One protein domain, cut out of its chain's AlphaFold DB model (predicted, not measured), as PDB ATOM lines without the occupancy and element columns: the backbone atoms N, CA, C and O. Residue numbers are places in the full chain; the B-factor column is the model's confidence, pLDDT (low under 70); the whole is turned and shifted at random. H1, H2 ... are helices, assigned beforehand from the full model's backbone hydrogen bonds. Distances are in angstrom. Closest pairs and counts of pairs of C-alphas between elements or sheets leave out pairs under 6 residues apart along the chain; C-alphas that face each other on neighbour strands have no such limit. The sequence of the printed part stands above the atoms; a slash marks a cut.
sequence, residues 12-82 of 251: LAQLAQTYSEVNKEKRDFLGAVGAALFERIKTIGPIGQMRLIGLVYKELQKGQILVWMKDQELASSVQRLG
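What this domain is: This is residues 12 to 82 of the 251 residues of an uncharacterized protein of Candidatus Amesbacteria bacterium GW2011_GWA1_47_20 (UniProt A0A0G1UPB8). The two long helices H2 and H3 make an open V, near each other at its corner; H1 folds back beside the first part of H2, and H4 lies away from the rest, past the far end of H3. The printed part has 71 residues with four named helices, H1 to H4 in chain order, and no named strand: all helix. It is only just loose, close to extended, with a radius of gyration of the C-alphas of 16.2 A and spans of 43 by 30 by 21 A.

How they stand to each other: H2, residues 26 to 43, touches H1, residues 12 to 21, with residues 26 to 30 alone; the closest C-alphas, of Ser 20 and Lys 26, are 4.1 A apart. This helical hairpin has a shallow tilt of 30 degrees, opposite ways. H2 and H3, residues 46 to 62, are close but not clearly touching; their closest C-alphas, of Ile 41 and Gln 49, are 7.6 A apart, at a steep tilt of 51 degrees. H4, residues 72 to 80, is apart from H1, H2 and H3. In H1, H2, H3 and H4 every O i to N i+4 pair is within hydrogen-bond range.

Where its parts are: H2 measures 26.0 A from C-alpha 26 at (146.333, 162.840, 58.510), H3 24.4 A, H1 14.2 A and H4 12.2 A, ending at C-alpha 80 (133.610, 190.547, 77.235).

The domain as a whole: The C-alphas farthest apart, of Val 22 and Glu 73, are 44.5 A apart. The printed part has no cut, no link is long, and no printed residue is under 70 in pLDDT.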
ATOM      1  N   LEU A  12     154.759 172.951  57.857       89.94
ATOM      2  CA  LEU A  12     153.697 172.237  58.575       89.94
ATOM      3  C   LEU A  12     152.424 172.090  57.736       89.94
ATOM      4  O   LEU A  12     151.883 170.992  57.648       89.94
ATOM      5  N   ALA A  13     151.956 173.171  57.107       84.81
ATOM      6  CA  ALA A  13     150.740 173.140  56.296       84.81
ATOM      7  C   ALA A  13     150.891 172.220  55.073       84.81
ATOM      8  O   ALA A  13     150.001 171.422  54.789       84.81
ATOM      9  N   GLN A  14     152.036 172.288  54.389       83.19
ATOM     10  CA  GLN A  14     152.336 171.442  53.235       83.19
ATOM     11  C   GLN A  14     152.451 169.966  53.633       83.19
ATOM     12  O   GLN A  14     151.846 169.115  52.992       83.19
ATOM     13  N   LEU A  15     153.173 169.652  54.709       86.88
ATOM     14  CA  LEU A  15     153.307 168.281  55.200       86.88
ATOM     15  C   LEU A  15     151.953 167.730  55.658       86.88
ATOM     16  O   LEU A  15     151.561 166.644  55.240       86.88
ATOM     17  N   ALA A  16     151.192 168.501  56.438       86.12
ATOM     18  CA  ALA A  16     149.846 168.117  56.855       86.12
ATOM     19  C   ALA A  16     148.937 167.843  55.650       86.12
ATOM     20  O   ALA A  16     148.140 166.907  55.685       86.12
ATOM     21  N   GLN A  17     149.078 168.624  54.577       80.62
ATOM     22  CA  GLN A  17     148.361 168.422  53.325       80.62
ATOM     23  C   GLN A  17     148.763 167.116  52.634       80.62
ATOM     24  O   GLN A  17     147.894 166.311  52.300       80.62
ATOM     25  N   THR A  18     150.064 166.878  52.463       81.38
ATOM     26  CA  THR A  18     150.601 165.663  51.837       81.38
ATOM     27  C   THR A  18     150.163 164.409  52.593       81.38
ATOM     28  O   THR A  18     149.563 163.510  52.004       81.38
ATOM     29  N   TYR A  19     150.368 164.366  53.913       83.94
ATOM     30  CA  TYR A  19     149.965 163.217  54.728       83.94
ATOM     31  C   TYR A  19     148.439 163.062  54.824       83.94
ATOM     32  O   TYR A  19     147.953 161.949  55.015       83.94
ATOM     33  N   SER A  20     147.670 164.146  54.650       79.31
ATOM     34  CA  SER A  20     146.206 164.085  54.613       79.31
ATOM     35  C   SER A  20     145.672 163.460  53.339       79.31
ATOM     36  O   SER A  20     144.867 162.535  53.409       79.31
ATOM     37  N   GLU A  21     146.073 163.985  52.188       75.00
ATOM     38  CA  GLU A  21     145.397 163.659  50.933       75.00
ATOM     39  C   GLU A  21     146.099 162.560  50.136       75.00
ATOM     40  O   GLU A  21     145.442 161.810  49.419       75.00
ATOM     41  N   VAL A  22     147.427 162.453  50.253       71.62
ATOM     42  CA  VAL A  22     148.215 161.458  49.510       71.62
ATOM     43  C   VAL A  22     148.296 160.167  50.309       71.62
ATOM     44  O   VAL A  22     147.903 159.108  49.824       71.62
ATOM     45  N   ASN A  23     148.735 160.271  51.565       71.00
ATOM     46  CA  ASN A  23     149.009 159.095  52.394       71.00
ATOM     47  C   ASN A  23     147.781 158.632  53.194       71.00
ATOM     48  O   ASN A  23     147.762 157.508  53.678       71.00
ATOM     49  N   LYS A  24     146.740 159.474  53.319       78.31
ATOM     50  CA  LYS A  24     145.536 159.225  54.142       78.31
ATOM     51  C   LYS A  24     145.840 158.961  55.626       78.31
ATOM     52  O   LYS A  24     145.019 158.403  56.347       78.31
ATOM     53  N   GLU A  25     146.982 159.445  56.106       81.31
ATOM     54  CA  GLU A  25     147.478 159.285  57.478       81.31
ATOM     55  C   GLU A  25     147.364 160.582  58.292       81.31
ATOM     56  O   GLU A  25     148.062 160.769  59.290       81.31
ATOM     57  N   LYS A  26     146.476 161.507  57.890       78.31
ATOM     58  CA  LYS A  26     146.333 162.840  58.510       78.31
ATOM     59  C   LYS A  26     146.373 162.797  60.035       78.31
ATOM     60  O   LYS A  26     147.064 163.590  60.669       78.31
ATOM     61  N   ARG A  27     145.573 161.896  60.611       83.06
ATOM     62  CA  ARG A  27     145.390 161.777  62.057       83.06
ATOM     63  C   ARG A  27     146.690 161.381  62.744       83.06
ATOM     64  O   ARG A  27     147.022 161.955  63.775       83.06
ATOM     65  N   ASP A  28     147.411 160.433  62.166       87.75
ATOM     66  CA  ASP A  28     148.596 159.853  62.783       87.75
ATOM     67  C   ASP A  28     149.790 160.814  62.645       87.75
ATOM     68  O   ASP A  28     150.501 161.045  63.627       87.75
ATOM     69  N   PHE A  29     149.922 161.500  61.498       89.75
ATOM     70  CA  PHE A  29     150.897 162.580  61.305       89.75
ATOM     71  C   PHE A  29     150.651 163.760  62.254       89.75
ATOM     72  O   PHE A  29     151.541 164.139  63.017       89.75
ATOM     73  N   LEU A  30     149.436 164.325  62.269       89.44
ATOM     74  CA  LEU A  30     149.120 165.456  63.151       89.44
ATOM     75  C   LEU A  30     149.192 165.069  64.635       89.44
ATOM     76  O   LEU A  30     149.594 165.892  65.456       89.44
ATOM     77  N   GLY A  31     148.865 163.821  64.978       90.62
ATOM     78  CA  GLY A  31     149.048 163.280  66.323       90.62
ATOM     79  C   GLY A  31     150.520 163.253  66.744       90.62
ATOM     80  O   GLY A  31     150.847 163.697  67.845       90.62
ATOM     81  N   ALA A  32     151.418 162.805  65.860       91.25
ATOM     82  CA  ALA A  32     152.859 162.802  66.118       91.25
ATOM     83  C   ALA A  32     153.426 164.225  66.272       91.25
ATOM     84  O   ALA A  32     154.179 164.487  67.211       91.25
ATOM     85  N   VAL A  33     153.013 165.163  65.409       91.44
ATOM     86  CA  VAL A  33     153.388 166.585  65.525       91.44
ATOM     87  C   VAL A  33     152.901 167.173  66.849       91.44
ATOM     88  O   VAL A  33     153.667 167.842  67.543       91.44
ATOM     89  N   GLY A  34     151.649 166.901  67.227       91.94
ATOM     90  CA  GLY A  34     151.065 167.367  68.483       91.94
ATOM     91  C   GLY A  34     151.809 166.841  69.711       91.94
ATOM     92  O   GLY A  34     152.140 167.619  70.605       91.94
ATOM     93  N   ALA A  35     152.139 165.546  69.734       92.19
ATOM     94  CA  ALA A  35     152.909 164.940  70.818       92.19
ATOM     95  C   ALA A  35     154.307 165.567  70.947       92.19
ATOM     96  O   ALA A  35     154.705 165.968  72.041       92.19
ATOM     97  N   ALA A  36     155.023 165.731  69.830       92.00
ATOM     98  CA  ALA A  36     156.341 166.363  69.821       92.00
ATOM     99  C   ALA A  36     156.288 167.831  70.284       92.00
ATOM    100  O   ALA A  36     157.152 168.282  71.040       92.00
ATOM    101  N   LEU A  37     155.258 168.578  69.870       91.25
ATOM    102  CA  LEU A  37     155.046 169.954  70.311       91.25
ATOM    103  C   LEU A  37     154.769 170.024  71.817       91.25
ATOM    104  O   LEU A  37     155.341 170.871  72.500       91.25
ATOM    105  N   PHE A  38     153.933 169.127  72.341       91.75
ATOM    106  CA  PHE A  38     153.591 169.083  73.761       91.75
ATOM    107  C   PHE A  38     154.802 168.753  74.639       91.75
ATOM    108  O   PHE A  38     155.047 169.447  75.626       91.75
ATOM    109  N   GLU A  39     155.610 167.764  74.251       92.12
ATOM    110  CA  GLU A  39     156.861 167.452  74.955       92.12
ATOM    111  C   GLU A  39     157.840 168.629  74.912       92.12
ATOM    112  O   GLU A  39     158.427 169.005  75.930       92.12
ATOM    113  N   ARG A  40     157.948 169.310  73.765       90.50
ATOM    114  CA  ARG A  40     158.750 170.531  73.682       90.50
ATOM    115  C   ARG A  40     158.243 171.596  74.652       90.50
ATOM    116  O   ARG A  40     159.053 172.148  75.382       90.50
ATOM    117  N   ILE A  41     156.934 171.849  74.713       91.44
ATOM    118  CA  ILE A  41     156.339 172.835  75.633       91.44
ATOM    119  C   ILE A  41     156.623 172.490  77.102       91.44
ATOM    120  O   ILE A  41     156.930 173.393  77.872       91.44
ATOM    121  N   LYS A  42     156.593 171.214  77.502       90.19
ATOM    122  CA  LYS A  42     156.941 170.813  78.881       90.19
ATOM    123  C   LYS A  42     158.397 171.097  79.241       90.19
ATOM    124  O   LYS A  42     158.699 171.381  80.395       90.19
ATOM    125  N   THR A  43     159.293 170.991  78.263       93.38
ATOM    126  CA  THR A  43     160.742 171.136  78.471       93.38
ATOM    127  C   THR A  43     161.246 172.573  78.312       93.38
ATOM    128  O   THR A  43     162.402 172.843  78.644       93.38
ATOM    129  N   ILE A  44     160.428 173.517  77.821       93.00
ATOM    130  CA  ILE A  44     160.869 174.912  77.696       93.00
ATOM    131  C   ILE A  44     161.049 175.543  79.084       93.00
ATOM    132  O   ILE A  44     160.171 175.472  79.942       93.00
ATOM    133  N   GLY A  45     162.186 176.210  79.290       94.00
ATOM    134  CA  GLY A  45     162.447 176.954  80.523       94.00
ATOM    135  C   GLY A  45     161.498 178.152  80.715       94.00
ATOM    136  O   GLY A  45     160.784 178.533  79.781       94.00
ATOM    137  N   PRO A  46     161.534 178.822  81.883       92.31
ATOM    138  CA  PRO A  46     160.586 179.885  82.246       92.31
ATOM    139  C   PRO A  46     160.462 181.015  81.210       92.31
ATOM    140  O   PRO A  46     159.364 181.463  80.886       92.31
ATOM    141  N   ILE A  47     161.581 181.434  80.610       93.00
ATOM    142  CA  ILE A  47     161.596 182.455  79.547       93.00
ATOM    143  C   ILE A  47     160.820 181.979  78.308       93.00
ATOM    144  O   ILE A  47     160.110 182.758  77.673       93.00
ATOM    145  N   GLY A  48     160.943 180.698  77.954       93.38
ATOM    146  CA  GLY A  48     160.200 180.094  76.850       93.38
ATOM    147  C   GLY A  48     158.697 180.055  77.124       93.38
ATOM    148  O   GLY A  48     157.917 180.380  76.232       93.38
ATOM    149  N   GLN A  49     158.297 179.740  78.357       92.19
ATOM    150  CA  GLN A  49     156.889 179.737  78.767       92.19
ATOM    151  C   GLN A  49     156.274 181.136  78.679       92.19
ATOM    152  O   GLN A  49     155.208 181.297  78.091       92.19
ATOM    153  N   MET A  50     156.977 182.164  79.161       93.94
ATOM    154  CA  MET A  50     156.519 183.554  79.045       93.94
ATOM    155  C   MET A  50     156.340 183.986  77.585       93.94
ATOM    156  O   MET A  50     155.347 184.627  77.244       93.94
ATOM    157  N   ARG A  51     157.264 183.593  76.696       94.06
ATOM    158  CA  ARG A  51     157.130 183.845  75.251       94.06
ATOM    159  C   ARG A  51     155.913 183.137  74.656       94.06
ATOM    160  O   ARG A  51     155.221 183.732  73.836       94.06
ATOM    161  N   LEU A  52     155.642 181.897  75.069       93.75
ATOM    162  CA  LEU A  52     154.476 181.139  74.612       93.75
ATOM    163  C   LEU A  52     153.164 181.787  75.070       93.75
ATOM    164  O   LEU A  52     152.263 181.952  74.256       93.75
ATOM    165  N   ILE A  53     153.071 182.205  76.334       94.44
ATOM    166  CA  ILE A  53     151.897 182.918  76.864       94.44
ATOM    167  C   ILE A  53     151.665 184.214  76.083       94.44
ATOM    168  O   ILE A  53     150.545 184.475  75.650       94.44
ATOM    169  N   GLY A  54     152.723 184.998  75.846       95.75
ATOM    170  CA  GLY A  54     152.632 186.223  75.051       95.75
ATOM    171  C   GLY A  54     152.158 185.970  73.617       95.75
ATOM    172  O   GLY A  54     151.349 186.736  73.096       95.75
ATOM    173  N   LEU A  55     152.609 184.876  72.994       94.94
ATOM    174  CA  LEU A  55     152.135 184.456  71.676       94.94
ATOM    175  C   LEU A  55     150.647 184.083  71.706       94.94
ATOM    176  O   LEU A  55     149.886 184.614  70.909       94.94
ATOM    177  N   VAL A  56     150.218 183.228  72.638       94.75
ATOM    178  CA  VAL A  56     148.805 182.823  72.763       94.75
ATOM    179  C   VAL A  56     147.908 184.038  72.998       94.75
ATOM    180  O   VAL A  56     146.884 184.174  72.337       94.75
ATOM    181  N   TYR A  57     148.313 184.952  73.882       94.38
ATOM    182  CA  TYR A  57     147.579 186.191  74.129       94.38
ATOM    183  C   TYR A  57     147.470 187.056  72.866       94.38
ATOM    184  O   TYR A  57     146.389 187.546  72.546       94.38
ATOM    185  N   LYS A  58     148.559 187.193  72.100       93.69
ATOM    186  CA  LYS A  58     148.547 187.905  70.817       93.69
ATOM    187  C   LYS A  58     147.589 187.259  69.812       93.69
ATOM    188  O   LYS A  58     146.849 187.978  69.145       93.69
ATOM    189  N   GLU A  59     147.577 185.934  69.707       94.56
ATOM    190  CA  GLU A  59     146.687 185.215  68.786       94.56
ATOM    191  C   GLU A  59     145.212 185.268  69.227       94.56
ATOM    192  O   GLU A  59     144.329 185.354  68.374       94.56
ATOM    193  N   LEU A  60     144.930 185.318  70.535       94.06
ATOM    194  CA  LEU A  60     143.596 185.618  71.077       94.06
ATOM    195  C   LEU A  60     143.149 187.039  70.706       94.06
ATOM    196  O   LEU A  60     142.061 187.217  70.171       94.06
ATOM    197  N   GLN A  61     144.005 188.048  70.917       90.38
ATOM    198  CA  GLN A  61     143.704 189.440  70.551       90.38
ATOM    199  C   GLN A  61     143.502 189.629  69.049       90.38
ATOM    200  O   GLN A  61     142.709 190.466  68.627       90.38
ATOM    201  N   LYS A  62     144.236 188.871  68.233       91.25
ATOM    202  CA  LYS A  62     144.011 188.863  66.795       91.25
ATOM    203  C   LYS A  62     142.695 188.186  66.440       91.25
ATOM    204  O   LYS A  62     142.163 188.516  65.392       91.25
ATOM    205  N   GLY A  63     142.178 187.264  67.250       92.62
ATOM    206  CA  GLY A  63     141.044 186.404  66.898       92.62
ATOM    207  C   GLY A  63     141.455 185.202  66.043       92.62
ATOM    208  O   GLY A  63     140.662 184.711  65.249       92.62
ATOM    209  N   GLN A  64     142.714 184.759  66.136       93.50
ATOM    210  CA  GLN A  64     143.175 183.492  65.546       93.50
ATOM    211  C   GLN A  64     142.941 182.301  66.483       93.50
ATOM    212  O   GLN A  64     142.881 181.158  66.036       93.50
ATOM    213  N   ILE A  65     142.764 182.570  67.777       94.50
ATOM    214  CA  ILE A  65     142.277 181.606  68.761       94.50
ATOM    215  C   ILE A  65     140.927 182.110  69.256       94.50
ATOM    216  O   ILE A  65     140.814 183.253  69.691       94.50
ATOM    217  N   LEU A  66     139.922 181.241  69.199       94.75
ATOM    218  CA  LEU A  66     138.610 181.473  69.792       94.75
ATOM    219  C   LEU A  66     138.399 180.481  70.929       94.75
ATOM    220  O   LEU A  66     138.862 179.339  70.861       94.75
ATOM    221  N   VAL A  67     137.689 180.910  71.965       95.12
ATOM    222  CA  VAL A  67     137.459 180.119  73.171       95.12
ATOM    223  C   VAL A  67     135.965 179.947  73.375       95.12
ATOM    224  O   VAL A  67     135.215 180.912  73.445       95.12
ATOM    225  N   TRP A  68     135.532 178.699  73.519       95.31
ATOM    226  CA  TRP A  68     134.179 178.383  73.948       95.31
ATOM    227  C   TRP A  68     134.219 177.794  75.354       95.31
ATOM    228  O   TRP A  68     135.028 176.911  75.639       95.31
ATOM    229  N   MET A  69     133.328 178.271  76.221       94.69
ATOM    230  CA  MET A  69     133.219 177.817  77.602       94.69
ATOM    231  C   MET A  69     131.801 177.316  77.866       94.69
ATOM    232  O   MET A  69     130.828 177.985  77.528       94.69
ATOM    233  N   LYS A  70     131.693 176.143  78.501       95.94
ATOM    234  CA  LYS A  70     130.407 175.603  78.970       95.94
ATOM    235  C   LYS A  70     129.894 176.347  80.204       95.94
ATOM    236  O   LYS A  70     128.688 176.501  80.368       95.94
ATOM    237  N   ASP A  71     130.811 176.745  81.083       97.62
ATOM    238  CA  ASP A  71     130.499 177.517  82.281       97.62
ATOM    239  C   ASP A  71     130.077 178.944  81.908       97.62
ATOM    240  O   ASP A  71     130.740 179.602  81.103       97.62
ATOM    241  N   GLN A  72     128.973 179.417  82.486       95.38
ATOM    242  CA  GLN A  72     128.344 180.673  82.086       95.38
ATOM    243  C   GLN A  72     129.147 181.910  82.513       95.38
ATOM    244  O   GLN A  72     129.189 182.899  81.774       95.38
ATOM    245  N   GLU A  73     129.798 181.875  83.677       95.50
ATOM    246  CA  GLU A  73     130.596 183.000  84.174       95.50
ATOM    247  C   GLU A  73     131.872 183.166  83.343       95.50
ATOM    248  O   GLU A  73     132.232 184.279  82.931       95.50
ATOM    249  N   LEU A  74     132.523 182.045  83.019       95.19
ATOM    250  CA  LEU A  74     133.686 182.029  82.140       95.19
ATOM    251  C   LEU A  74     133.307 182.409  80.706       95.19
ATOM    252  O   LEU A  74     133.993 183.238  80.114       95.19
ATOM    253  N   ALA A  75     132.195 181.895  80.169       94.81
ATOM    254  CA  ALA A  75     131.700 182.278  78.844       94.81
ATOM    255  C   ALA A  75     131.452 183.788  78.748       94.81
ATOM    256  O   ALA A  75     131.914 184.432  77.810       94.81
ATOM    257  N   SER A  76     130.815 184.371  79.766       92.69
ATOM    258  CA  SER A  76     130.571 185.816  79.830       92.69
ATOM    259  C   SER A  76     131.876 186.617  79.877       92.69
ATOM    260  O   SER A  76     131.967 187.703  79.311       92.69
ATOM    261  N   SER A  77     132.906 186.095  80.548       93.69
ATOM    262  CA  SER A  77     134.225 186.734  80.617       93.69
ATOM    263  C   SER A  77     134.961 186.676  79.280       93.69
ATOM    264  O   SER A  77     135.481 187.691  78.826       93.69
ATOM    265  N   VAL A  78     134.937 185.522  78.613       93.62
ATOM    266  CA  VAL A  78     135.497 185.330  77.268       93.62
ATOM    267  C   VAL A  78     134.788 186.220  76.242       93.62
ATOM    268  O   VAL A  78     135.448 186.861  75.426       93.62
ATOM    269  N   GLN A  79     133.460 186.333  76.330       91.81
ATOM    270  CA  GLN A  79     132.661 187.221  75.489       91.81
ATOM    271  C   GLN A  79     133.027 188.697  75.696       91.81
ATOM    272  O   GLN A  79     133.207 189.421  74.720       91.81
ATOM    273  N   ARG A  80     133.183 189.160  76.947       89.50
ATOM    274  CA  ARG A  80     133.610 190.547  77.235       89.50
ATOM    275  C   ARG A  80     134.999 190.870  76.681       89.50
ATOM    276  O   ARG A  80     135.267 192.025  76.382       89.50
ATOM    277  N   LEU A  81     135.864 189.864  76.554       90.12
ATOM    278  CA  LEU A  81     137.188 189.994  75.943       90.12
ATOM    279  C   LEU A  81     137.158 189.880  74.407       90.12
ATOM    280  O   LEU A  81     138.187 190.089  73.770       90.12
ATOM    281  N   GLY A  82     136.007 189.549  73.812       89.81
ATOM    282  CA  GLY A  82     135.844 189.372  72.365       89.81
ATOM    283  C   GLY A  82     136.430 188.067  71.818       89.81
ATOM    284  O   GLY A  82     136.632 187.942  70.613       89.81
TER     285      GLY A  82